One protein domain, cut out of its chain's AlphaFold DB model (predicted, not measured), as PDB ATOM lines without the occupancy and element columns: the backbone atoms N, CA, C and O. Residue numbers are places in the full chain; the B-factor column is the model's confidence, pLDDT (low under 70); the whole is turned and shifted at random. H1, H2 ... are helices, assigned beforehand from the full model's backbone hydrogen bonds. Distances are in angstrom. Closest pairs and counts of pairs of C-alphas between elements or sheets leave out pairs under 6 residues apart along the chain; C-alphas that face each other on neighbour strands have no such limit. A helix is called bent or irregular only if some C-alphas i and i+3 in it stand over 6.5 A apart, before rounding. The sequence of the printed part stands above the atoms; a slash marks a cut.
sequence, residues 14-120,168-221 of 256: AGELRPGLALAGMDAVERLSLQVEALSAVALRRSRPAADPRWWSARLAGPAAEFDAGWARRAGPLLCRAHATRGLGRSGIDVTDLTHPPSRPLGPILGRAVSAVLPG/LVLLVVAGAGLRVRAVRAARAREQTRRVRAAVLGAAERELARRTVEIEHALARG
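Overview. This is residues 14 to 120 and 168 to 221 of the 256 residues of an uncharacterized protein of Pseudonocardia sp. HH130630-07 (UniProt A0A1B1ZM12). Three long helices, H1, H3 and H6, run lengthwise as a bundle, and residues 168 to 183 of the longest, H6, stick out beyond the body as a straight arm. The short helix H5 packs slantwise on H3 and H6, the very short H2 sits where the chain turns from H1 into H3, and the small H4 packs on H3 between two loose links. The printed part has 161 residues with six named helices, H1 to H6 in order along the chain, and no named strand; the class is all helix. The whole is loose, with a radius of gyration of the C-alphas of 21.6 A, and spans 88 by 24 by 21 A, the arm adding to the length.

Arrangement. H6, residues 168 to 221, touches H1, residues 14 to 46, at a shallow tilt of 18 degrees, opposite ways; their closest C-alphas, Ala 14 and Glu 215, are 5.7 A apart. H1 also touches H3, residues 53 to 87, at a shallow tilt of 14 degrees, opposite ways, with the C-alphas of Ala 28 and Phe 67 closest at 5.4 A. H3 and H6 are near each other, with 16 pairs of C-alphas within 10 A but no pair within 8 A. H5, residues 107 to 117, touches H6 with residues 191 to 203 of H6 alone, at a steep tilt of 43 degrees, opposite ways; the C-alphas of Leu 110 and Val 199 are closest at 5.5 A. H5 touches H3 with residues 53 to 65 of H3 alone, at a steep tilt of 46 degrees, opposite ways; the closest C-alphas, Ser 57 and Gly 111, are 4.8 A apart. H2, residues 48 to 51, touches H6, the C-alphas of Ala 50 and Ala 188 closest at 5.8 A. H4, residues 95 to 99, touches H3, the C-alphas of Cys 80 and Leu 98 closest at 5.9 A, and is apart from H6. Every O i to N i+4 pair is within hydrogen-bond range in H4 and H6, against 27 of 29 in H1, 26 of 31 in H3 and 6 of 7 in H5; H2 is too short for such a pair.

Along the chain. H6 is 79.3 A long, from C-alpha 168 at (-67.878, 34.677, 16.165) to C-alpha 221 at (-17.030, 58.105, -39.982). H1, 46.5 A, begins at C-alpha 14 at (-24.955, 50.459, -40.718). H3, 44.8 A, has a kink of 41 degrees near residue 77. H1 and H3 are only just irregular: C-alphas 16 and 19 are 6.9 A apart, and C-alphas 59 and 62 are 6.6 A apart. H5 is 15.9 A long, H4 6.5 A and H2 6.2 A.

Size, cuts and confidence. The C-alphas of Gly 89 and Leu 168, the two farthest apart, are 88.1 A from each other. Without residues 168 to 183, which stand free, the body spans 64 by 24 by 20 A. Residues 121 to 167, in the link across the cut from H5 to H6, are not printed, and C-alphas 120 and 168 are 39.0 A apart; of the links that are printed whole, none is long. The mean pLDDT of the printed part is 82.7, with residue 47, residues 85 to 103, residue 120 and residues 220 to 221 under 70.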
ATOM      1  N   ALA A  14     -23.916  50.374 -41.739       73.06
ATOM      2  CA  ALA A  14     -24.955  50.459 -40.718       73.06
ATOM      3  C   ALA A  14     -26.104  49.487 -41.027       73.06
ATOM      4  O   ALA A  14     -26.521  48.737 -40.141       73.06
ATOM      5  N   GLY A  15     -26.551  49.439 -42.285       77.00
ATOM      6  CA  GLY A  15     -27.531  48.468 -42.769       77.00
ATOM      7  C   GLY A  15     -27.083  47.015 -42.595       77.00
ATOM      8  O   GLY A  15     -27.872  46.181 -42.155       77.00
ATOM      9  N   GLU A  16     -25.807  46.714 -42.849       82.88
ATOM     10  CA  GLU A  16     -25.242  45.363 -42.695       82.88
ATOM     11  C   GLU A  16     -25.102  44.923 -41.228       82.88
ATOM     12  O   GLU A  16     -25.276  43.746 -40.904       82.88
ATOM     13  N   LEU A  17     -24.806  45.854 -40.317       83.31
ATOM     14  CA  LEU A  17     -24.627  45.551 -38.896       83.31
ATOM     15  C   LEU A  17     -25.943  45.435 -38.125       83.31
ATOM     16  O   LEU A  17     -26.008  44.703 -37.132       83.31
ATOM     17  N   ARG A  18     -26.988  46.148 -38.558       86.44
ATOM     18  CA  ARG A  18     -28.264  46.251 -37.840       86.44
ATOM     19  C   ARG A  18     -28.899  44.884 -37.513       86.44
ATOM     20  O   ARG A  18     -29.292  44.713 -36.358       86.44
ATOM     21  N   PRO A  19     -28.943  43.880 -38.415       89.44
ATOM     22  CA  PRO A  19     -29.476  42.553 -38.084       89.44
ATOM     23  C   PRO A  19     -28.673  41.827 -36.995       89.44
ATOM     24  O   PRO A  19     -29.251  41.214 -36.100       89.44
ATOM     25  N   GLY A  20     -27.342  41.923 -37.037       87.38
ATOM     26  CA  GLY A  20     -26.470  41.282 -36.051       87.38
ATOM     27  C   GLY A  20     -26.553  41.939 -34.671       87.38
ATOM     28  O   GLY A  20     -26.594  41.245 -33.655       87.38
ATOM     29  N   LEU A  21     -26.654  43.271 -34.628       88.69
ATOM     30  CA  LEU A  21     -26.905  44.021 -33.395       88.69
ATOM     31  C   LEU A  21     -28.297  43.722 -32.826       88.69
ATOM     32  O   LEU A  21     -28.437  43.549 -31.618       88.69
ATOM     33  N   ALA A  22     -29.318  43.599 -33.679       89.69
ATOM     34  CA  ALA A  22     -30.661  43.223 -33.248       89.69
ATOM     35  C   ALA A  22     -30.674  41.832 -32.596       89.69
ATOM     36  O   ALA A  22     -31.196  41.689 -31.492       89.69
ATOM     37  N   LEU A  23     -30.029  40.836 -33.213       92.25
ATOM     38  CA  LEU A  23     -29.912  39.488 -32.648       92.25
ATOM     39  C   LEU A  23     -29.183  39.493 -31.299       92.25
ATOM     40  O   LEU A  23     -29.686  38.945 -30.319       92.25
ATOM     41  N   ALA A  24     -28.048  40.191 -31.216       89.56
ATOM     42  CA  ALA A  24     -27.316  40.350 -29.962       89.56
ATOM     43  C   ALA A  24     -28.177  40.986 -28.856       89.56
ATOM     44  O   ALA A  24     -28.065  40.606 -27.688       89.56
ATOM     45  N   GLY A  25     -29.040  41.934 -29.229       89.38
ATOM     46  CA  GLY A  25     -29.959  42.618 -28.326       89.38
ATOM     47  C   GLY A  25     -31.069  41.700 -27.832       89.38
ATOM     48  O   GLY A  25     -31.279  41.607 -26.623       89.38
ATOM     49  N   MET A  26     -31.726  40.979 -28.744       93.69
ATOM     50  CA  MET A  26     -32.769  40.007 -28.405       93.69
ATOM     51  C   MET A  26     -32.249  38.962 -27.422       93.69
ATOM     52  O   MET A  26     -32.853  38.756 -26.370       93.69
ATOM     53  N   ASP A  27     -31.082  38.381 -27.697       93.00
ATOM     54  CA  ASP A  27     -30.533  37.342 -26.833       93.00
ATOM     55  C   ASP A  27     -30.125  37.873 -25.443       93.00
ATOM     56  O   ASP A  27     -30.138  37.143 -24.445       93.00
ATOM     57  N   ALA A  28     -29.687  39.135 -25.363       90.50
ATOM     58  CA  ALA A  28     -29.356  39.781 -24.095       90.50
ATOM     59  C   ALA A  28     -30.626  40.063 -23.271       90.50
ATOM     60  O   ALA A  28     -30.649  39.792 -22.068       90.50
ATOM     61  N   VAL A  29     -31.697  40.540 -23.917       94.12
ATOM     62  CA  VAL A  29     -33.010  40.765 -23.285       94.12
ATOM     63  C   VAL A  29     -33.638  39.454 -22.832       94.12
ATOM     64  O   VAL A  29     -34.171  39.396 -21.724       94.12
ATOM     65  N   GLU A  30     -33.547  38.392 -23.630       95.56
ATOM     66  CA  GLU A  30     -34.076  37.076 -23.272       95.56
ATOM     67  C   GLU A  30     -33.423  36.546 -21.990       95.56
ATOM     68  O   GLU A  30     -34.119  36.201 -21.030       95.56
ATOM     69  N   ARG A  31     -32.086  36.566 -21.914       95.44
ATOM     70  CA  ARG A  31     -31.369  36.160 -20.693       95.44
ATOM     71  C   ARG A  31     -31.741  37.022 -19.495       95.44
ATOM     72  O   ARG A  31     -32.004  36.481 -18.420       95.44
ATOM     73  N   LEU A  32     -31.811  38.341 -19.672       95.81
ATOM     74  CA  LEU A  32     -32.234  39.246 -18.607       95.81
ATOM     75  C   LEU A  32     -33.662  38.924 -18.140       95.81
ATOM     76  O   LEU A  32     -33.918  38.898 -16.940       95.81
ATOM     77  N   SER A  33     -34.579  38.622 -19.061       96.81
ATOM     78  CA  SER A  33     -35.961  38.231 -18.753       96.81
ATOM     79  C   SER A  33     -36.018  36.978 -17.887       96.81
ATOM     80  O   SER A  33     -36.685  36.996 -16.850       96.81
ATOM     81  N   LEU A  34     -35.255  35.935 -18.232       97.44
ATOM     82  CA  LEU A  34     -35.169  34.703 -17.439       97.44
ATOM     83  C   LEU A  34     -34.628  34.963 -16.026       97.44
ATOM     84  O   LEU A  34     -35.161  34.455 -15.037       97.44
ATOM     85  N   GLN A  35     -33.599  35.799 -15.905       96.56
ATOM     86  CA  GLN A  35     -33.007  36.147 -14.612       96.56
ATOM     87  C   GLN A  35     -33.955  36.974 -13.743       96.56
ATOM     88  O   GLN A  35     -34.105  36.710 -12.547       96.56
ATOM     89  N   VAL A  36     -34.639  37.953 -14.333       95.62
ATOM     90  CA  VAL A  36     -35.646  38.766 -13.643       95.62
ATOM     91  C   VAL A  36     -36.840  37.908 -13.226       95.62
ATOM     92  O   VAL A  36     -37.396  38.123 -12.148       95.62
ATOM     93  N   GLU A  37     -37.221  36.906 -14.017       95.12
ATOM     94  CA  GLU A  37     -38.267  35.944 -13.667       95.12
ATOM     95  C   GLU A  37     -37.866  35.057 -12.478       95.12
ATOM     96  O   GLU A  37     -38.638  34.909 -11.525       95.12
ATOM     97  N   ALA A  38     -36.627  34.565 -12.451       94.25
ATOM     98  CA  ALA A  38     -36.094  33.847 -11.296       94.25
ATOM     99  C   ALA A  38     -36.077  34.731 -10.032       94.25
ATOM    100  O   ALA A  38     -36.535  34.311  -8.964       94.25
ATOM    101  N   LEU A  39     -35.628  35.987 -10.143       94.00
ATOM    102  CA  LEU A  39     -35.653  36.948  -9.033       94.00
ATOM    103  C   LEU A  39     -37.079  37.258  -8.564       94.00
ATOM    104  O   LEU A  39     -37.334  37.336  -7.360       94.00
ATOM    105  N   SER A  40     -38.018  37.364  -9.502       92.06
ATOM    106  CA  SER A  40     -39.443  37.550  -9.238       92.06
ATOM    107  C   SER A  40     -40.011  36.399  -8.410       92.06
ATOM    108  O   SER A  40     -40.679  36.628  -7.400       92.06
ATOM    109  N   ALA A  41     -39.686  35.154  -8.765       90.88
ATOM    110  CA  ALA A  41     -40.098  33.983  -7.999       90.88
ATOM    111  C   ALA A  41     -39.531  33.996  -6.565       90.88
ATOM    112  O   ALA A  41     -40.248  33.671  -5.612       90.88
ATOM    113  N   VAL A  42     -38.277  34.425  -6.381       91.06
ATOM    114  CA  VAL A  42     -37.668  34.581  -5.046       91.06
ATOM    115  C   VAL A  42     -38.367  35.676  -4.235       91.06
ATOM    116  O   VAL A  42     -38.662  35.469  -3.053       91.06
ATOM    117  N   ALA A  43     -38.677  36.818  -4.854       88.19
ATOM    118  CA  ALA A  43     -39.364  37.930  -4.200       88.19
ATOM    119  C   ALA A  43     -40.759  37.520  -3.698       88.19
ATOM    120  O   ALA A  43     -41.120  37.801  -2.550       88.19
ATOM    121  N   LEU A  44     -41.513  36.775  -4.514       87.81
ATOM    122  CA  LEU A  44     -42.853  36.295  -4.168       87.81
ATOM    123  C   LEU A  44     -42.857  35.306  -3.000       87.81
ATOM    124  O   LEU A  44     -43.773  35.344  -2.180       87.81
ATOM    125  N   ARG A  45     -41.820  34.470  -2.870       85.88
ATOM    126  CA  ARG A  45     -41.679  33.550  -1.728       85.88
ATOM    127  C   ARG A  45     -41.401  34.272  -0.409       85.88
ATOM    128  O   ARG A  45     -41.672  33.712   0.648       85.88
ATOM    129  N   ARG A  46     -40.849  35.492  -0.444       77.38
ATOM    130  CA  ARG A  46     -40.371  36.201   0.755       77.38
ATOM    131  C   ARG A  46     -41.092  37.509   1.084       77.38
ATOM    132  O   ARG A  46     -40.752  38.084   2.106       77.38
ATOM    133  N   SER A  47     -42.092  37.943   0.310       63.50
ATOM    134  CA  SER A  47     -42.988  39.120   0.474       63.50
ATOM    135  C   SER A  47     -42.347  40.484   0.806       63.50
ATOM    136  O   SER A  47     -42.563  41.442   0.074       63.50
ATOM    137  N   ARG A  48     -41.530  40.598   1.857       72.81
ATOM    138  CA  ARG A  48     -40.756  41.788   2.244       72.81
ATOM    139  C   ARG A  48     -39.796  42.284   1.144       72.81
ATOM    140  O   ARG A  48     -39.759  43.491   0.937       72.81
ATOM    141  N   PRO A  49     -39.083  41.419   0.393       75.50
ATOM    142  CA  PRO A  49     -38.198  41.870  -0.682       75.50
ATOM    143  C   PRO A  49     -38.929  42.441  -1.903       75.50
ATOM    144  O   PRO A  49     -38.354  43.235  -2.636       75.50
ATOM    145  N   ALA A  50     -40.195  42.069  -2.129       77.38
ATOM    146  CA  ALA A  50     -40.937  42.485  -3.322       77.38
ATOM    147  C   ALA A  50     -41.168  44.005  -3.385       77.38
ATOM    148  O   ALA A  50     -41.268  44.558  -4.479       77.38
ATOM    149  N   ALA A  51     -41.210  44.665  -2.226       82.50
ATOM    150  CA  ALA A  51     -41.441  46.099  -2.098       82.50
ATOM    151  C   ALA A  51     -40.162  46.916  -1.837       82.50
ATOM    152  O   ALA A  51     -40.268  48.128  -1.688       82.50
ATOM    153  N   ASP A  52     -38.984  46.289  -1.743       86.81
ATOM    154  CA  ASP A  52     -37.737  46.974  -1.384       86.81
ATOM    155  C   ASP A  52     -36.900  47.308  -2.637       86.81
ATOM    156  O   ASP A  52     -36.315  46.401  -3.242       86.81
ATOM    157  N   PRO A  53     -36.779  48.597  -3.021       86.69
ATOM    158  CA  PRO A  53     -35.977  48.999  -4.172       86.69
ATOM    159  C   PRO A  53     -34.496  48.641  -4.025       86.69
ATOM    160  O   PRO A  53     -33.856  48.300  -5.019       86.69
ATOM    161  N   ARG A  54     -33.949  48.678  -2.800       89.56
ATOM    162  CA  ARG A  54     -32.528  48.390  -2.542       89.56
ATOM    163  C   ARG A  54     -32.218  46.913  -2.732       89.56
ATOM    164  O   ARG A  54     -31.165  46.561  -3.264       89.56
ATOM    165  N   TRP A  55     -33.142  46.045  -2.325       91.88
ATOM    166  CA  TRP A  55     -33.025  44.612  -2.571       91.88
ATOM    167  C   TRP A  55     -32.992  44.317  -4.072       91.88
ATOM    168  O   TRP A  55     -32.096  43.615  -4.542       91.88
ATOM    169  N   TRP A  56     -33.924  44.899  -4.832       92.31
ATOM    170  CA  TRP A  56     -33.979  44.732  -6.283       92.31
ATOM    171  C   TRP A  56     -32.728  45.276  -6.974       92.31
ATOM    172  O   TRP A  56     -32.142  44.565  -7.785       92.31
ATOM    173  N   SER A  57     -32.258  46.479  -6.628       89.19
ATOM    174  CA  SER A  57     -31.046  47.047  -7.232       89.19
ATOM    175  C   SER A  57     -29.807  46.192  -6.963       89.19
ATOM    176  O   SER A  57     -29.016  45.957  -7.872       89.19
ATOM    177  N   ALA A  58     -29.658  45.676  -5.739       90.81
ATOM    178  CA  ALA A  58     -28.546  44.793  -5.393       90.81
ATOM    179  C   ALA A  58     -28.613  43.467  -6.166       90.81
ATOM    180  O   ALA A  58     -27.596  42.962  -6.636       90.81
ATOM    181  N   ARG A  59     -29.815  42.903  -6.333       93.88
ATOM    182  CA  ARG A  59     -30.014  41.632  -7.044       93.88
ATOM    183  C   ARG A  59     -29.913  41.751  -8.558       93.88
ATOM    184  O   ARG A  59     -29.547  40.773  -9.196       93.88
ATOM    185  N   LEU A  60     -30.194  42.926  -9.116       94.50
ATOM    186  CA  LEU A  60     -30.072  43.203 -10.545       94.50
ATOM    187  C   LEU A  60     -28.644  43.547 -10.981       94.50
ATOM    188  O   LEU A  60     -28.387  43.562 -12.179       94.50
ATOM    189  N   ALA A  61     -27.706  43.774 -10.054       91.75
ATOM    190  CA  ALA A  61     -26.318  44.085 -10.398       91.75
ATOM    191  C   ALA A  61     -25.641  42.963 -11.210       91.75
ATOM    192  O   ALA A  61     -25.023  43.240 -12.235       91.75
ATOM    193  N   GLY A  62     -25.812  41.700 -10.796       91.81
ATOM    194  CA  GLY A  62     -25.310  40.533 -11.534       91.81
ATOM    195  C   GLY A  62     -25.941  40.398 -12.928       91.81
ATOM    196  O   GLY A  62     -25.208  40.414 -13.912       91.81
ATOM    197  N   PRO A  63     -27.284  40.353 -13.033       94.81
ATOM    198  CA  PRO A  63     -27.990  40.348 -14.315       94.81
ATOM    199  C   PRO A  63     -27.607  41.489 -15.259       94.81
ATOM    200  O   PRO A  63     -27.432  41.273 -16.453       94.81
ATOM    201  N   ALA A  64     -27.430  42.704 -14.737       92.12
ATOM    202  CA  ALA A  64     -27.000  43.848 -15.533       92.12
ATOM    203  C   ALA A  64     -25.577  43.669 -16.084       92.12
ATOM    204  O   ALA A  64     -25.335  43.944 -17.256       92.12
ATOM    205  N   ALA A  65     -24.647  43.178 -15.261       90.38
ATOM    206  CA  ALA A  65     -23.281  42.906 -15.698       90.38
ATOM    207  C   ALA A  65     -23.231  41.777 -16.741       90.38
ATOM    208  O   ALA A  65     -22.499  41.871 -17.725       90.38
ATOM    209  N   GLU A  66     -24.029  40.723 -16.564       92.06
ATOM    210  CA  GLU A  66     -24.103  39.627 -17.531       92.06
ATOM    211  C   GLU A  66     -24.758  40.055 -18.844       92.06
ATOM    212  O   GLU A  66     -24.312  39.632 -19.912       92.06
ATOM    213  N   PHE A  67     -25.766  40.925 -18.778       92.56
ATOM    214  CA  PHE A  67     -26.343  41.573 -19.946       92.56
ATOM    215  C   PHE A  67     -25.284  42.365 -20.715       92.56
ATOM    216  O   PHE A  67     -25.112  42.148 -21.913       92.56
ATOM    217  N   ASP A  68     -24.538  43.238 -20.030       90.00
ATOM    218  CA  ASP A  68     -23.504  44.068 -20.653       90.00
ATOM    219  C   ASP A  68     -22.404  43.203 -21.281       90.00
ATOM    220  O   ASP A  68     -22.035  43.398 -22.440       90.00
ATOM    221  N   ALA A  69     -21.947  42.174 -20.567       88.06
ATOM    222  CA  ALA A  69     -20.953  41.239 -21.075       88.06
ATOM    223  C   ALA A  69     -21.494  40.382 -22.235       88.06
ATOM    224  O   ALA A  69     -20.775  40.082 -23.187       88.06
ATOM    225  N   GLY A  70     -22.762  39.969 -22.174       88.19
ATOM    226  CA  GLY A  70     -23.434  39.198 -23.215       88.19
ATOM    227  C   GLY A  70     -23.616  39.992 -24.504       88.19
ATOM    228  O   GLY A  70     -23.359  39.454 -25.582       88.19
ATOM    229  N   TRP A  71     -23.999  41.263 -24.380       88.25
ATOM    230  CA  TRP A  71     -24.039  42.217 -25.481       88.25
ATOM    231  C   TRP A  71     -22.645  42.417 -26.077       88.25
ATOM    232  O   TRP A  71     -22.461  42.187 -27.268       88.25
ATOM    233  N   ALA A  72     -21.643  42.749 -25.255       86.69
ATOM    234  CA  ALA A  72     -20.277  42.998 -25.715       86.69
ATOM    235  C   ALA A  72     -19.672  41.794 -26.455       86.69
ATOM    236  O   ALA A  72     -19.087  41.958 -27.523       86.69
ATOM    237  N   ARG A  73     -19.879  40.566 -25.958       87.62
ATOM    238  CA  ARG A  73     -19.389  39.342 -26.621       87.62
ATOM    239  C   ARG A  73     -19.981  39.120 -28.014       87.62
ATOM    240  O   ARG A  73     -19.301  38.552 -28.863       87.62
ATOM    241  N   ARG A  74     -21.234  39.523 -28.251       87.88
ATOM    242  CA  ARG A  74     -21.929  39.289 -29.531       87.88
ATOM    243  C   ARG A  74     -21.818  40.466 -30.493       87.88
ATOM    244  O   ARG A  74     -21.562  40.262 -31.674       87.88
ATOM    245  N   ALA A  75     -21.971  41.687 -29.989       85.06
ATOM    246  CA  ALA A  75     -21.847  42.906 -30.779       85.06
ATOM    247  C   ALA A  75     -20.379  43.247 -31.083       85.06
ATOM    248  O   ALA A  75     -20.079  43.720 -32.174       85.06
ATOM    249  N   GLY A  76     -19.456  42.960 -30.160       83.31
ATOM    250  CA  GLY A  76     -18.035  43.302 -30.269       83.31
ATOM    251  C   GLY A  76     -17.390  42.845 -31.580       83.31
ATOM    252  O   GLY A  76     -16.888  43.693 -32.310       83.31
ATOM    253  N   PRO A  77     -17.462  41.557 -31.967       84.31
ATOM    254  CA  PRO A  77     -16.883  41.092 -33.227       84.31
ATOM    255  C   PRO A  77     -17.447  41.795 -34.470       84.31
ATOM    256  O   PRO A  77     -16.712  42.014 -35.430       84.31
ATOM    257  N   LEU A  78     -18.735  42.148 -34.463       82.06
ATOM    258  CA  LEU A  78     -19.384  42.860 -35.565       82.06
ATOM    259  C   LEU A  78     -18.862  44.296 -35.669       82.06
ATOM    260  O   LEU A  78     -18.494  44.750 -36.752       82.06
ATOM    261  N   LEU A  79     -18.756  44.977 -34.527       80.50
ATOM    262  CA  LEU A  79     -18.194  46.320 -34.438       80.50
ATOM    263  C   LEU A  79     -16.717  46.324 -34.844       80.50
ATOM    264  O   LEU A  79     -16.332  47.117 -35.698       80.50
ATOM    265  N   CYS A  80     -15.914  45.384 -34.341       79.31
ATOM    266  CA  CYS A  80     -14.510  45.242 -34.718       79.31
ATOM    267  C   CYS A  80     -14.342  45.064 -36.231       79.31
ATOM    268  O   CYS A  80     -13.471  45.697 -36.819       79.31
ATOM    269  N   ARG A  81     -15.185  44.249 -36.886       76.69
ATOM    270  CA  ARG A  81     -15.147  44.085 -38.350       76.69
ATOM    271  C   ARG A  81     -15.502  45.378 -39.075       76.69
ATOM    272  O   ARG A  81     -14.759  45.780 -39.963       76.69
ATOM    273  N   ALA A  82     -16.586  46.044 -38.686       76.38
ATOM    274  CA  ALA A  82     -17.010  47.300 -39.309       76.38
ATOM    275  C   ALA A  82     -16.028  48.453 -39.088       76.38
ATOM    276  O   ALA A  82     -15.942  49.377 -39.896       76.38
ATOM    277  N   HIS A  83     -15.281  48.421 -37.990       71.69
ATOM    278  CA  HIS A  83     -14.199  49.358 -37.791       71.69
ATOM    279  C   HIS A  83     -12.925  48.953 -38.539       71.69
ATOM    280  O   HIS A  83     -12.273  49.832 -39.089       71.69
ATOM    281  N   ALA A  84     -12.573  47.668 -38.622       70.12
ATOM    282  CA  ALA A  84     -11.419  47.197 -39.396       70.12
ATOM    283  C   ALA A  84     -11.568  47.513 -40.893       70.12
ATOM    284  O   ALA A  84     -10.610  47.958 -41.524       70.12
ATOM    285  N   THR A  85     -12.783  47.398 -41.442       67.56
ATOM    286  CA  THR A  85     -13.088  47.822 -42.819       67.56
ATOM    287  C   THR A  85     -12.920  49.332 -43.034       67.56
ATOM    288  O   THR A  85     -12.737  49.762 -44.170       67.56
ATOM    289  N   ARG A  86     -12.908  50.146 -41.966       64.44
ATOM    290  CA  ARG A  86     -12.561  51.580 -42.012       64.44
ATOM    291  C   ARG A  86     -11.111  51.898 -41.640       64.44
ATOM    292  O   ARG A  86     -10.577  52.898 -42.112       64.44
ATOM    293  N   GLY A  87     -10.508  51.108 -40.755       57.84
ATOM    294  CA  GLY A  87      -9.242  51.395 -40.075       57.84
ATOM    295  C   GLY A  87      -7.994  51.111 -40.906       57.84
ATOM    296  O   GLY A  87      -6.956  51.708 -40.649       57.84
ATOM    297  N   LEU A  88      -8.095  50.299 -41.963       50.84
ATOM    298  CA  LEU A  88      -6.974  50.009 -42.870       50.84
ATOM    299  C   LEU A  88      -6.493  51.215 -43.713       50.84
ATOM    300  O   LEU A  88      -5.637  51.048 -44.574       50.84
ATOM    301  N   GLY A  89      -6.999  52.433 -43.466       50.88
ATOM    302  CA  GLY A  89      -6.569  53.654 -44.158       50.88
ATOM    303  C   GLY A  89      -6.327  54.891 -43.283       50.88
ATOM    304  O   GLY A  89      -6.084  55.958 -43.840       50.88
ATOM    305  N   ARG A  90      -6.413  54.812 -41.945       52.09
ATOM    306  CA  ARG A  90      -6.187  55.977 -41.060       52.09
ATOM    307  C   ARG A  90      -5.313  55.595 -39.865       52.09
ATOM    308  O   ARG A  90      -5.758  54.865 -38.985       52.09
ATOM    309  N   SER A  91      -4.079  56.103 -39.825       44.47
ATOM    310  CA  SER A  91      -3.201  55.983 -38.657       44.47
ATOM    311  C   SER A  91      -3.779  56.779 -37.479       44.47
ATOM    312  O   SER A  91      -4.088  57.956 -37.652       44.47
ATOM    313  N   GLY A  92      -3.891  56.164 -36.298       53.12
ATOM    314  CA  GLY A  92      -4.217  56.868 -35.046       53.12
ATOM    315  C   GLY A  92      -5.550  56.519 -34.377       53.12
ATOM    316  O   GLY A  92      -5.940  57.224 -33.454       53.12
ATOM    317  N   ILE A  93      -6.256  55.464 -34.805       53.00
ATOM    318  CA  ILE A  93      -7.381  54.917 -34.025       53.00
ATOM    319  C   ILE A  93      -6.834  53.825 -33.103       53.00
ATOM    320  O   ILE A  93      -6.389  52.783 -33.586       53.00
ATOM    321  N   ASP A  94      -6.873  54.061 -31.792       49.12
ATOM    322  CA  ASP A  94      -6.424  53.090 -30.796       49.12
ATOM    323  C   ASP A  94      -7.327  51.843 -30.772       49.12
ATOM    324  O   ASP A  94      -8.559  51.912 -30.787       49.12
ATOM    325  N   VAL A  95      -6.701  50.665 -30.694       45.06
ATOM    326  CA  VAL A  95      -7.350  49.334 -30.647       45.06
ATOM    327  C   VAL A  95      -8.327  49.193 -29.466       45.06
ATOM    328  O   VAL A  95      -9.273  48.399 -29.507       45.06
ATOM    329  N   THR A  96      -8.147  49.999 -28.423       46.78
ATOM    330  CA  THR A  96      -9.037  50.063 -27.259       46.78
ATOM    331  C   THR A  96     -10.374  50.737 -27.569       46.78
ATOM    332  O   THR A  96     -11.407  50.228 -27.134       46.78
ATOM    333  N   ASP A  97     -10.397  51.781 -28.405       48.19
ATOM    334  CA  ASP A  97     -11.643  52.430 -28.853       48.19
ATOM    335  C   ASP A  97     -12.441  51.542 -29.821       48.19
ATOM    336  O   ASP A  97     -13.663  51.645 -29.931       48.19
ATOM    337  N   LEU A  98     -11.740  50.632 -30.506       48.75
ATOM    338  CA  LEU A  98     -12.293  49.715 -31.504       48.75
ATOM    339  C   LEU A  98     -13.049  48.530 -30.900       48.75
ATOM    340  O   LEU A  98     -13.955  47.984 -31.531       48.75
ATOM    341  N   THR A  99     -12.664  48.107 -29.699       44.88
ATOM    342  CA  THR A  99     -13.157  46.862 -29.095       44.88
ATOM    343  C   THR A  99     -14.180  47.110 -27.988       44.88
ATOM    344  O   THR A  99     -15.012  46.242 -27.728       44.88
ATOM    345  N   HIS A 100     -14.139  48.282 -27.346       50.16
ATOM    346  CA  HIS A 100     -14.949  48.598 -26.170       50.16
ATOM    347  C   HIS A 100     -15.456  50.046 -26.249       50.16
ATOM    348  O   HIS A 100     -14.955  50.905 -25.520       50.16
ATOM    349  N   PRO A 101     -16.456  50.360 -27.099       52.31
ATOM    350  CA  PRO A 101     -17.104  51.662 -27.006       52.31
ATOM    351  C   PRO A 101     -17.592  51.850 -25.560       52.31
ATOM    352  O   PRO A 101     -18.153  50.896 -25.003       52.31
ATOM    353  N   PRO A 102     -17.380  53.026 -24.935       50.75
ATOM    354  CA  PRO A 102     -17.695  53.263 -23.529       50.75
ATOM    355  C   PRO A 102     -19.203  53.126 -23.319       50.75
ATOM    356  O   PRO A 102     -19.977  54.074 -23.443       50.75
ATOM    357  N   SER A 103     -19.640  51.905 -23.035       60.38
ATOM    358  CA  SER A 103     -21.041  51.596 -22.823       60.38
ATOM    359  C   SER A 103     -21.332  51.933 -21.373       60.38
ATOM    360  O   SER A 103     -20.652  51.458 -20.462       60.38
ATOM    361  N   ARG A 104     -22.334  52.785 -21.135       72.31
ATOM    362  CA  ARG A 104     -22.762  53.058 -19.762       72.31
ATOM    363  C   ARG A 104     -23.221  51.742 -19.128       72.31
ATOM    364  O   ARG A 104     -24.015  51.039 -19.761       72.31
ATOM    365  N   PRO A 105     -22.772  51.425 -17.902       82.62
ATOM    366  CA  PRO A 105     -23.185  50.201 -17.231       82.62
ATOM    367  C   PRO A 105     -24.706  50.196 -17.070       82.62
ATOM    368  O   PRO A 105     -25.303  51.214 -16.702       82.62
ATOM    369  N   LEU A 106     -25.340  49.053 -17.334       86.62
ATOM    370  CA  LEU A 106     -26.796  48.929 -17.295       86.62
ATOM    371  C   LEU A 106     -27.337  48.982 -15.851       86.62
ATOM    372  O   LEU A 106     -28.456  49.437 -15.612       86.62
ATOM    373  N   GLY A 107     -26.532  48.585 -14.861       84.44
ATOM    374  CA  GLY A 107     -26.932  48.483 -13.448       84.44
ATOM    375  C   GLY A 107     -27.615  49.742 -12.880       84.44
ATOM    376  O   GLY A 107     -28.742  49.644 -12.386       84.44
ATOM    377  N   PRO A 108     -27.005  50.939 -12.984       89.12
ATOM    378  CA  PRO A 108     -27.630  52.195 -12.563       89.12
ATOM    379  C   PRO A 108     -28.955  52.517 -13.268       89.12
ATOM    380  O   PRO A 108     -29.820  53.163 -12.674       89.12
ATOM    381  N   ILE A 109     -29.124  52.090 -14.522       88.62
ATOM    382  CA  ILE A 109     -30.345  52.318 -15.305       88.62
ATOM    383  C   ILE A 109     -31.471  51.430 -14.768       88.62
ATOM    384  O   ILE A 109     -32.561  51.931 -14.484       88.62
ATOM    385  N   LEU A 110     -31.195  50.141 -14.535       90.25
ATOM    386  CA  LEU A 110     -32.183  49.228 -13.948       90.25
ATOM    387  C   LEU A 110     -32.556  49.647 -12.525       90.25
ATOM    388  O   LEU A 110     -33.733  49.646 -12.174       90.25
ATOM    389  N   GLY A 111     -31.578  50.079 -11.721       86.19
ATOM    390  CA  GLY A 111     -31.822  50.586 -10.369       86.19
ATOM    391  C   GLY A 111     -32.773  51.791 -10.344       86.19
ATOM    392  O   GLY A 111     -33.670  51.853  -9.499       86.19
ATOM    393  N   ARG A 112     -32.644  52.716 -11.306       89.50
ATOM    394  CA  ARG A 112     -33.589  53.835 -11.471       89.50
ATOM    395  C   ARG A 112     -34.970  53.362 -11.918       89.50
ATOM    396  O   ARG A 112     -35.958  53.823 -11.357       89.50
ATOM    397  N   ALA A 113     -35.044  52.437 -12.874       89.88
ATOM    398  CA  ALA A 113     -36.316  51.895 -13.359       89.88
ATOM    399  C   ALA A 113     -37.119  51.214 -12.238       89.88
ATOM    400  O   ALA A 113     -38.317  51.442 -12.099       89.88
ATOM    401  N   VAL A 114     -36.441  50.443 -11.386       89.81
ATOM    402  CA  VAL A 114     -37.020  49.826 -10.183       89.81
ATOM    403  C   VAL A 114     -37.515  50.888  -9.201       89.81
ATOM    404  O   VAL A 114     -38.649  50.820  -8.731       89.81
ATOM    405  N   SER A 115     -36.671  51.878  -8.900       87.69
ATOM    406  CA  SER A 115     -36.985  52.929  -7.922       87.69
ATOM    407  C   SER A 115     -38.140  53.829  -8.368       87.69
ATOM    408  O   SER A 115     -38.840  54.373  -7.525       87.69
ATOM    409  N   ALA A 116     -38.359  53.969  -9.678       87.88
ATOM    410  CA  ALA A 116     -39.473  54.736 -10.233       87.88
ATOM    411  C   ALA A 116     -40.832  54.031 -10.075       87.88
ATOM    412  O   ALA A 116     -41.875  54.675 -10.138       87.88
ATOM    413  N   VAL A 117     -40.828  52.707  -9.906       89.31
ATOM    414  CA  VAL A 117     -42.042  51.878  -9.937       89.31
ATOM    415  C   VAL A 117     -42.422  51.338  -8.565       89.31
ATOM    416  O   VAL A 117     -43.599  51.070  -8.301       89.31
ATOM    417  N   LEU A 118     -41.445  51.185  -7.678       86.19
ATOM    418  CA  LEU A 118     -41.692  50.838  -6.290       86.19
ATOM    419  C   LEU A 118     -41.901  52.105  -5.453       86.19
ATOM    420  O   LEU A 118     -41.203  53.097  -5.657       86.19
ATOM    421  N   PRO A 119     -42.836  52.085  -4.486       72.00
ATOM    422  CA  PRO A 119     -42.929  53.163  -3.515       72.00
ATOM    423  C   PRO A 119     -41.584  53.277  -2.790       72.00
ATOM    424  O   PRO A 119     -41.027  52.268  -2.352       72.00
ATOM    425  N   GLY A 120     -41.048  54.496  -2.705       57.31
ATOM    426  CA  GLY A 120     -39.791  54.749  -2.008       57.31
ATOM    427  C   GLY A 120     -39.831  54.197  -0.578       57.31
ATOM    428  O   GLY A 120     -40.915  54.076   0.005       57.31
ATOM    429  N   LEU A 168     -67.628  33.777  17.296       85.38
ATOM    430  CA  LEU A 168     -67.878  34.677  16.165       85.38
ATOM    431  C   LEU A 168     -66.764  35.717  15.999       85.38
ATOM    432  O   LEU A 168     -66.288  35.923  14.883       85.38
ATOM    433  N   VAL A 169     -66.303  36.334  17.090       87.00
ATOM    434  CA  VAL A 169     -65.187  37.294  17.050       87.00
ATOM    435  C   VAL A 169     -63.911  36.624  16.542       87.00
ATOM    436  O   VAL A 169     -63.258  37.165  15.651       87.00
ATOM    437  N   LEU A 170     -63.579  35.425  17.032       88.50
ATOM    438  CA  LEU A 170     -62.434  34.652  16.539       88.50
ATOM    439  C   LEU A 170     -62.551  34.344  15.042       88.50
ATOM    440  O   LEU A 170     -61.571  34.491  14.310       88.50
ATOM    441  N   LEU A 171     -63.742  33.976  14.571       88.50
ATOM    442  CA  LEU A 171     -63.987  33.661  13.165       88.50
ATOM    443  C   LEU A 171     -63.849  34.902  12.269       88.50
ATOM    444  O   LEU A 171     -63.234  34.836  11.203       88.50
ATOM    445  N   VAL A 172     -64.339  36.057  12.731       87.06
ATOM    446  CA  VAL A 172     -64.177  37.351  12.050       87.06
ATOM    447  C   VAL A 172     -62.704  37.764  12.000       87.06
ATOM    448  O   VAL A 172     -62.213  38.141  10.934       87.06
ATOM    449  N   VAL A 173     -61.971  37.650  13.111       86.62
ATOM    450  CA  VAL A 173     -60.535  37.970  13.174       86.62
ATOM    451  C   VAL A 173     -59.723  37.036  12.270       86.62
ATOM    452  O   VAL A 173     -58.867  37.501  11.513       86.62
ATOM    453  N   ALA A 174     -60.022  35.736  12.274       87.31
ATOM    454  CA  ALA A 174     -59.384  34.760  11.392       87.31
ATOM    455  C   ALA A 174     -59.670  35.059   9.910       87.31
ATOM    456  O   ALA A 174     -58.746  35.097   9.090       87.31
ATOM    457  N   GLY A 175     -60.928  35.353   9.569       85.69
ATOM    458  CA  GLY A 175     -61.337  35.731   8.216       85.69
ATOM    459  C   GLY A 175     -60.666  37.020   7.732       85.69
ATOM    460  O   GLY A 175     -60.158  37.076   6.607       85.69
ATOM    461  N   ALA A 176     -60.578  38.037   8.592       84.75
ATOM    462  CA  ALA A 176     -59.840  39.265   8.312       84.75
ATOM    463  C   ALA A 176     -58.345  38.983   8.083       84.75
ATOM    464  O   ALA A 176     -57.764  39.480   7.115       84.75
ATOM    465  N   GLY A 177     -57.731  38.123   8.902       83.44
ATOM    466  CA  GLY A 177     -56.341  37.693   8.740       83.44
ATOM    467  C   GLY A 177     -56.068  37.023   7.388       83.44
ATOM    468  O   GLY A 177     -55.084  37.353   6.719       83.44
ATOM    469  N   LEU A 178     -56.961  36.133   6.939       85.31
ATOM    470  CA  LEU A 178     -56.866  35.485   5.626       85.31
ATOM    471  C   LEU A 178     -56.994  36.492   4.477       85.31
ATOM    472  O   LEU A 178     -56.182  36.467   3.549       85.31
ATOM    473  N   ARG A 179     -57.943  37.434   4.561       86.38
ATOM    474  CA  ARG A 179     -58.089  38.507   3.563       86.38
ATOM    475  C   ARG A 179     -56.848  39.389   3.488       86.38
ATOM    476  O   ARG A 179     -56.364  39.666   2.393       86.38
ATOM    477  N   VAL A 180     -56.277  39.780   4.627       84.94
ATOM    478  CA  VAL A 180     -55.044  40.583   4.666       84.94
ATOM    479  C   VAL A 180     -53.883  39.834   4.007       84.94
ATOM    480  O   VAL A 180     -53.134  40.434   3.232       84.94
ATOM    481  N   ARG A 181     -53.742  38.524   4.247       81.56
ATOM    482  CA  ARG A 181     -52.725  37.693   3.577       81.56
ATOM    483  C   ARG A 181     -52.951  37.619   2.067       81.56
ATOM    484  O   ARG A 181     -51.997  37.807   1.314       81.56
ATOM    485  N   ALA A 182     -54.192  37.424   1.626       84.06
ATOM    486  CA  ALA A 182     -54.543  37.390   0.207       84.06
ATOM    487  C   ALA A 182     -54.233  38.724  -0.494       84.06
ATOM    488  O   ALA A 182     -53.591  38.736  -1.544       84.06
ATOM    489  N   VAL A 183     -54.594  39.855   0.122       86.81
ATOM    490  CA  VAL A 183     -54.305  41.198  -0.405       86.81
ATOM    491  C   VAL A 183     -52.800  41.463  -0.458       86.81
ATOM    492  O   VAL A 183     -52.306  41.986  -1.455       86.81
ATOM    493  N   ARG A 184     -52.039  41.074   0.575       84.31
ATOM    494  CA  ARG A 184     -50.570  41.203   0.574       84.31
ATOM    495  C   ARG A 184     -49.929  40.366  -0.533       84.31
ATOM    496  O   ARG A 184     -49.047  40.866  -1.225       84.31
ATOM    497  N   ALA A 185     -50.398  39.137  -0.744       83.75
ATOM    498  CA  ALA A 185     -49.917  38.279  -1.823       83.75
ATOM    499  C   ALA A 185     -50.250  38.855  -3.212       83.75
ATOM    500  O   ALA A 185     -49.393  38.866  -4.094       83.75
ATOM    501  N   ALA A 186     -51.463  39.381  -3.401       86.81
ATOM    502  CA  ALA A 186     -51.866  40.038  -4.643       86.81
ATOM    503  C   ALA A 186     -51.014  41.286  -4.933       86.81
ATOM    504  O   ALA A 186     -50.504  41.435  -6.043       86.81
ATOM    505  N   ARG A 187     -50.774  42.137  -3.923       86.69
ATOM    506  CA  ARG A 187     -49.902  43.316  -4.051       86.69
ATOM    507  C   ARG A 187     -48.464  42.941  -4.402       86.69
ATOM    508  O   ARG A 187     -47.884  43.576  -5.273       86.69
ATOM    509  N   ALA A 188     -47.910  41.899  -3.782       85.75
ATOM    510  CA  ALA A 188     -46.555  41.439  -4.088       85.75
ATOM    511  C   ALA A 188     -46.422  40.953  -5.545       85.75
ATOM    512  O   ALA A 188     -45.433  41.264  -6.209       85.75
ATOM    513  N   ARG A 189     -47.430  40.238  -6.070       87.94
ATOM    514  CA  ARG A 189     -47.484  39.823  -7.487       87.94
ATOM    515  C   ARG A 189     -47.515  41.016  -8.425       87.94
ATOM    516  O   ARG A 189     -46.750  41.052  -9.383       87.94
ATOM    517  N   GLU A 190     -48.363  41.986  -8.121       90.44
ATOM    518  CA  GLU A 190     -48.490  43.193  -8.927       90.44
ATOM    519  C   GLU A 190     -47.193  44.013  -8.939       90.44
ATOM    520  O   GLU A 190     -46.691  44.356 -10.004       90.44
ATOM    521  N   GLN A 191     -46.580  44.248  -7.774       89.12
ATOM    522  CA  GLN A 191     -45.291  44.944  -7.674       89.12
ATOM    523  C   GLN A 191     -44.204  44.248  -8.492       89.12
ATOM    524  O   GLN A 191     -43.498  44.890  -9.264       89.12
ATOM    525  N   THR A 192     -44.118  42.925  -8.377       90.00
ATOM    526  CA  THR A 192     -43.129  42.125  -9.103       90.00
ATOM    527  C   THR A 192     -43.330  42.215 -10.620       90.00
ATOM    528  O   THR A 192     -42.363  42.387 -11.360       90.00
ATOM    529  N   ARG A 193     -44.583  42.177 -11.100       92.19
ATOM    530  CA  ARG A 193     -44.908  42.374 -12.525       92.19
ATOM    531  C   ARG A 193     -44.486  43.751 -13.026       92.19
ATOM    532  O   ARG A 193     -43.884  43.845 -14.092       92.19
ATOM    533  N   ARG A 194     -44.757  44.805 -12.253       92.75
ATOM    534  CA  ARG A 194     -44.368  46.171 -12.627       92.75
ATOM    535  C   ARG A 194     -42.854  46.342 -12.658       92.75
ATOM    536  O   ARG A 194     -42.342  46.939 -13.598       92.75
ATOM    537  N   VAL A 195     -42.139  45.784 -11.679       93.06
ATOM    538  CA  VAL A 195     -40.671  45.786 -11.670       93.06
ATOM    539  C   VAL A 195     -40.126  45.061 -12.899       93.06
ATOM    540  O   VAL A 195     -39.279  45.619 -13.592       93.06
ATOM    541  N   ARG A 196     -40.650  43.871 -13.227       94.38
ATOM    542  CA  ARG A 196     -40.258  43.134 -14.438       94.38
ATOM    543  C   ARG A 196     -40.448  43.976 -15.698       94.38
ATOM    544  O   ARG A 196     -39.506  44.126 -16.469       94.38
ATOM    545  N   ALA A 197     -41.637  44.546 -15.888       94.88
ATOM    546  CA  ALA A 197     -41.938  45.376 -17.051       94.88
ATOM    547  C   ALA A 197     -41.019  46.607 -17.135       94.88
ATOM    548  O   ALA A 197     -40.508  46.934 -18.202       94.88
ATOM    549  N   ALA A 198     -40.754  47.262 -16.002       94.69
ATOM    550  CA  ALA A 198     -39.889  48.435 -15.941       94.69
ATOM    551  C   ALA A 198     -38.427  48.111 -16.266       94.69
ATOM    552  O   ALA A 198     -37.782  48.867 -16.989       94.69
ATOM    553  N   VAL A 199     -37.915  46.991 -15.749       95.56
ATOM    554  CA  VAL A 199     -36.546  46.521 -15.998       95.56
ATOM    555  C   VAL A 199     -36.362  46.152 -17.467       95.56
ATOM    556  O   VAL A 199     -35.416  46.632 -18.089       95.56
ATOM    557  N   LEU A 200     -37.281  45.368 -18.039       96.19
ATOM    558  CA  LEU A 200     -37.200  44.964 -19.445       96.19
ATOM    559  C   LEU A 200     -37.348  46.162 -20.385       96.19
ATOM    560  O   LEU A 200     -36.488  46.372 -21.234       96.19
ATOM    561  N   GLY A 201     -38.329  47.037 -20.150       95.06
ATOM    562  CA  GLY A 201     -38.482  48.254 -20.949       95.06
ATOM    563  C   GLY A 201     -37.313  49.238 -20.792       95.06
ATOM    564  O   GLY A 201     -37.020  50.018 -21.697       95.06
ATOM    565  N   ALA A 202     -36.614  49.252 -19.653       93.69
ATOM    566  CA  ALA A 202     -35.385  50.033 -19.498       93.69
ATOM    567  C   ALA A 202     -34.215  49.434 -20.292       93.69
ATOM    568  O   ALA A 202     -33.489  50.187 -20.939       93.69
ATOM    569  N   ALA A 203     -34.062  48.108 -20.283       93.56
ATOM    570  CA  ALA A 203     -33.038  47.417 -21.059       93.56
ATOM    571  C   ALA A 203     -33.252  47.581 -22.572       93.56
ATOM    572  O   ALA A 203     -32.313  47.927 -23.282       93.56
ATOM    573  N   GLU A 204     -34.486  47.427 -23.056       94.62
ATOM    574  CA  GLU A 204     -34.837  47.636 -24.469       94.62
ATOM    575  C   GLU A 204     -34.542  49.067 -24.933       94.62
ATOM    576  O   GLU A 204     -33.941  49.266 -25.988       94.62
ATOM    577  N   ARG A 205     -34.896  50.078 -24.126       94.12
ATOM    578  CA  ARG A 205     -34.581  51.483 -24.435       94.12
ATOM    579  C   ARG A 205     -33.082  51.745 -24.487       94.12
ATOM    580  O   ARG A 205     -32.628  52.480 -25.358       94.12
ATOM    581  N   GLU A 206     -32.315  51.154 -23.575       91.81
ATOM    582  CA  GLU A 206     -30.860  51.293 -23.593       91.81
ATOM    583  C   GLU A 206     -30.238  50.559 -24.791       91.81
ATOM    584  O   GLU A 206     -29.302  51.083 -25.385       91.81
ATOM    585  N   LEU A 207     -30.778  49.415 -25.228       91.06
ATOM    586  CA  LEU A 207     -30.342  48.763 -26.470       91.06
ATOM    587  C   LEU A 207     -30.641  49.603 -27.702       91.06
ATOM    588  O   LEU A 207     -29.751  49.803 -28.521       91.06
ATOM    589  N   ALA A 208     -31.861  50.128 -27.817       90.19
ATOM    590  CA  ALA A 208     -32.220  51.023 -28.909       90.19
ATOM    591  C   ALA A 208     -31.271  52.230 -28.951       90.19
ATOM    592  O   ALA A 208     -30.748  52.578 -30.008       90.19
ATOM    593  N   ARG A 209     -30.971  52.810 -27.782       90.31
ATOM    594  CA  ARG A 209     -30.009  53.905 -27.649       90.31
ATOM    595  C   ARG A 209     -28.598  53.501 -28.088       90.31
ATOM    596  O   ARG A 209     -28.003  54.225 -28.878       90.31
ATOM    597  N   ARG A 210     -28.077  52.357 -27.628       87.94
ATOM    598  CA  ARG A 210     -26.751  51.839 -28.019       87.94
ATOM    599  C   ARG A 210     -26.662  51.603 -29.526       87.94
ATOM    600  O   ARG A 210     -25.674  51.991 -30.141       87.94
ATOM    601  N   THR A 211     -27.697  51.025 -30.130       87.69
ATOM    602  CA  THR A 211     -27.757  50.793 -31.579       87.69
ATOM    603  C   THR A 211     -27.745  52.108 -32.356       87.69
ATOM    604  O   THR A 211     -26.944  52.251 -33.272       87.69
ATOM    605  N   VAL A 212     -28.544  53.103 -31.954       87.25
ATOM    606  CA  VAL A 212     -28.547  54.433 -32.594       87.25
ATOM    607  C   VAL A 212     -27.202  55.150 -32.424       87.25
ATOM    608  O   VAL A 212     -26.707  55.767 -33.363       87.25
ATOM    609  N   GLU A 213     -26.574  55.060 -31.249       85.25
ATOM    610  CA  GLU A 213     -25.243  55.637 -31.010       85.25
ATOM    611  C   GLU A 213     -24.178  55.004 -31.915       85.25
ATOM    612  O   GLU A 213     -23.354  55.725 -32.483       85.25
ATOM    613  N   ILE A 214     -24.238  53.681 -32.106       82.00
ATOM    614  CA  ILE A 214     -23.398  52.963 -33.069       82.00
ATOM    615  C   ILE A 214     -23.685  53.474 -34.483       82.00
ATOM    616  O   ILE A 214     -22.760  53.910 -35.155       82.00
ATOM    617  N   GLU A 215     -24.941  53.506 -34.927       83.56
ATOM    618  CA  GLU A 215     -25.318  53.983 -36.266       83.56
ATOM    619  C   GLU A 215     -24.836  55.419 -36.535       83.56
ATOM    620  O   GLU A 215     -24.243  55.693 -37.579       83.56
ATOM    621  N   HIS A 216     -24.978  56.328 -35.568       81.06
ATOM    622  CA  HIS A 216     -24.453  57.693 -35.663       81.06
ATOM    623  C   HIS A 216     -22.920  57.750 -35.681       81.06
ATOM    624  O   HIS A 216     -22.337  58.585 -36.376       81.06
ATOM    625  N   ALA A 217     -22.233  56.902 -34.911       76.00
ATOM    626  CA  ALA A 217     -20.777  56.790 -34.982       76.00
ATOM    627  C   ALA A 217     -20.333  56.260 -36.356       76.00
ATOM    628  O   ALA A 217     -19.354  56.749 -36.924       76.00
ATOM    629  N   LEU A 218     -21.094  55.323 -36.927       72.88
ATOM    630  CA  LEU A 218     -20.854  54.786 -38.256       72.88
ATOM    631  C   LEU A 218     -21.056  55.852 -39.351       72.88
ATOM    632  O   LEU A 218     -20.194  55.985 -40.217       72.88
ATOM    633  N   ALA A 219     -22.126  56.647 -39.275       73.50
ATOM    634  CA  ALA A 219     -22.439  57.707 -40.236       73.50
ATOM    635  C   ALA A 219     -21.479  58.914 -40.164       73.50
ATOM    636  O   ALA A 219     -21.156  59.526 -41.179       73.50
ATOM    637  N   ARG A 220     -20.967  59.263 -38.976       69.44
ATOM    638  CA  ARG A 220     -19.948  60.326 -38.849       69.44
ATOM    639  C   ARG A 220     -18.608  59.921 -39.461       69.44
ATOM    640  O   ARG A 220     -17.915  60.758 -40.036       69.44
ATOM    641  N   GLY A 221     -18.258  58.636 -39.388       58.56
ATOM    642  CA  GLY A 221     -17.030  58.105 -39.982       58.56
ATOM    643  C   GLY A 221     -17.000  58.157 -41.516       58.56
ATOM    644  O   GLY A 221     -15.911  58.227 -42.090       58.56
TER     645      GLY A 221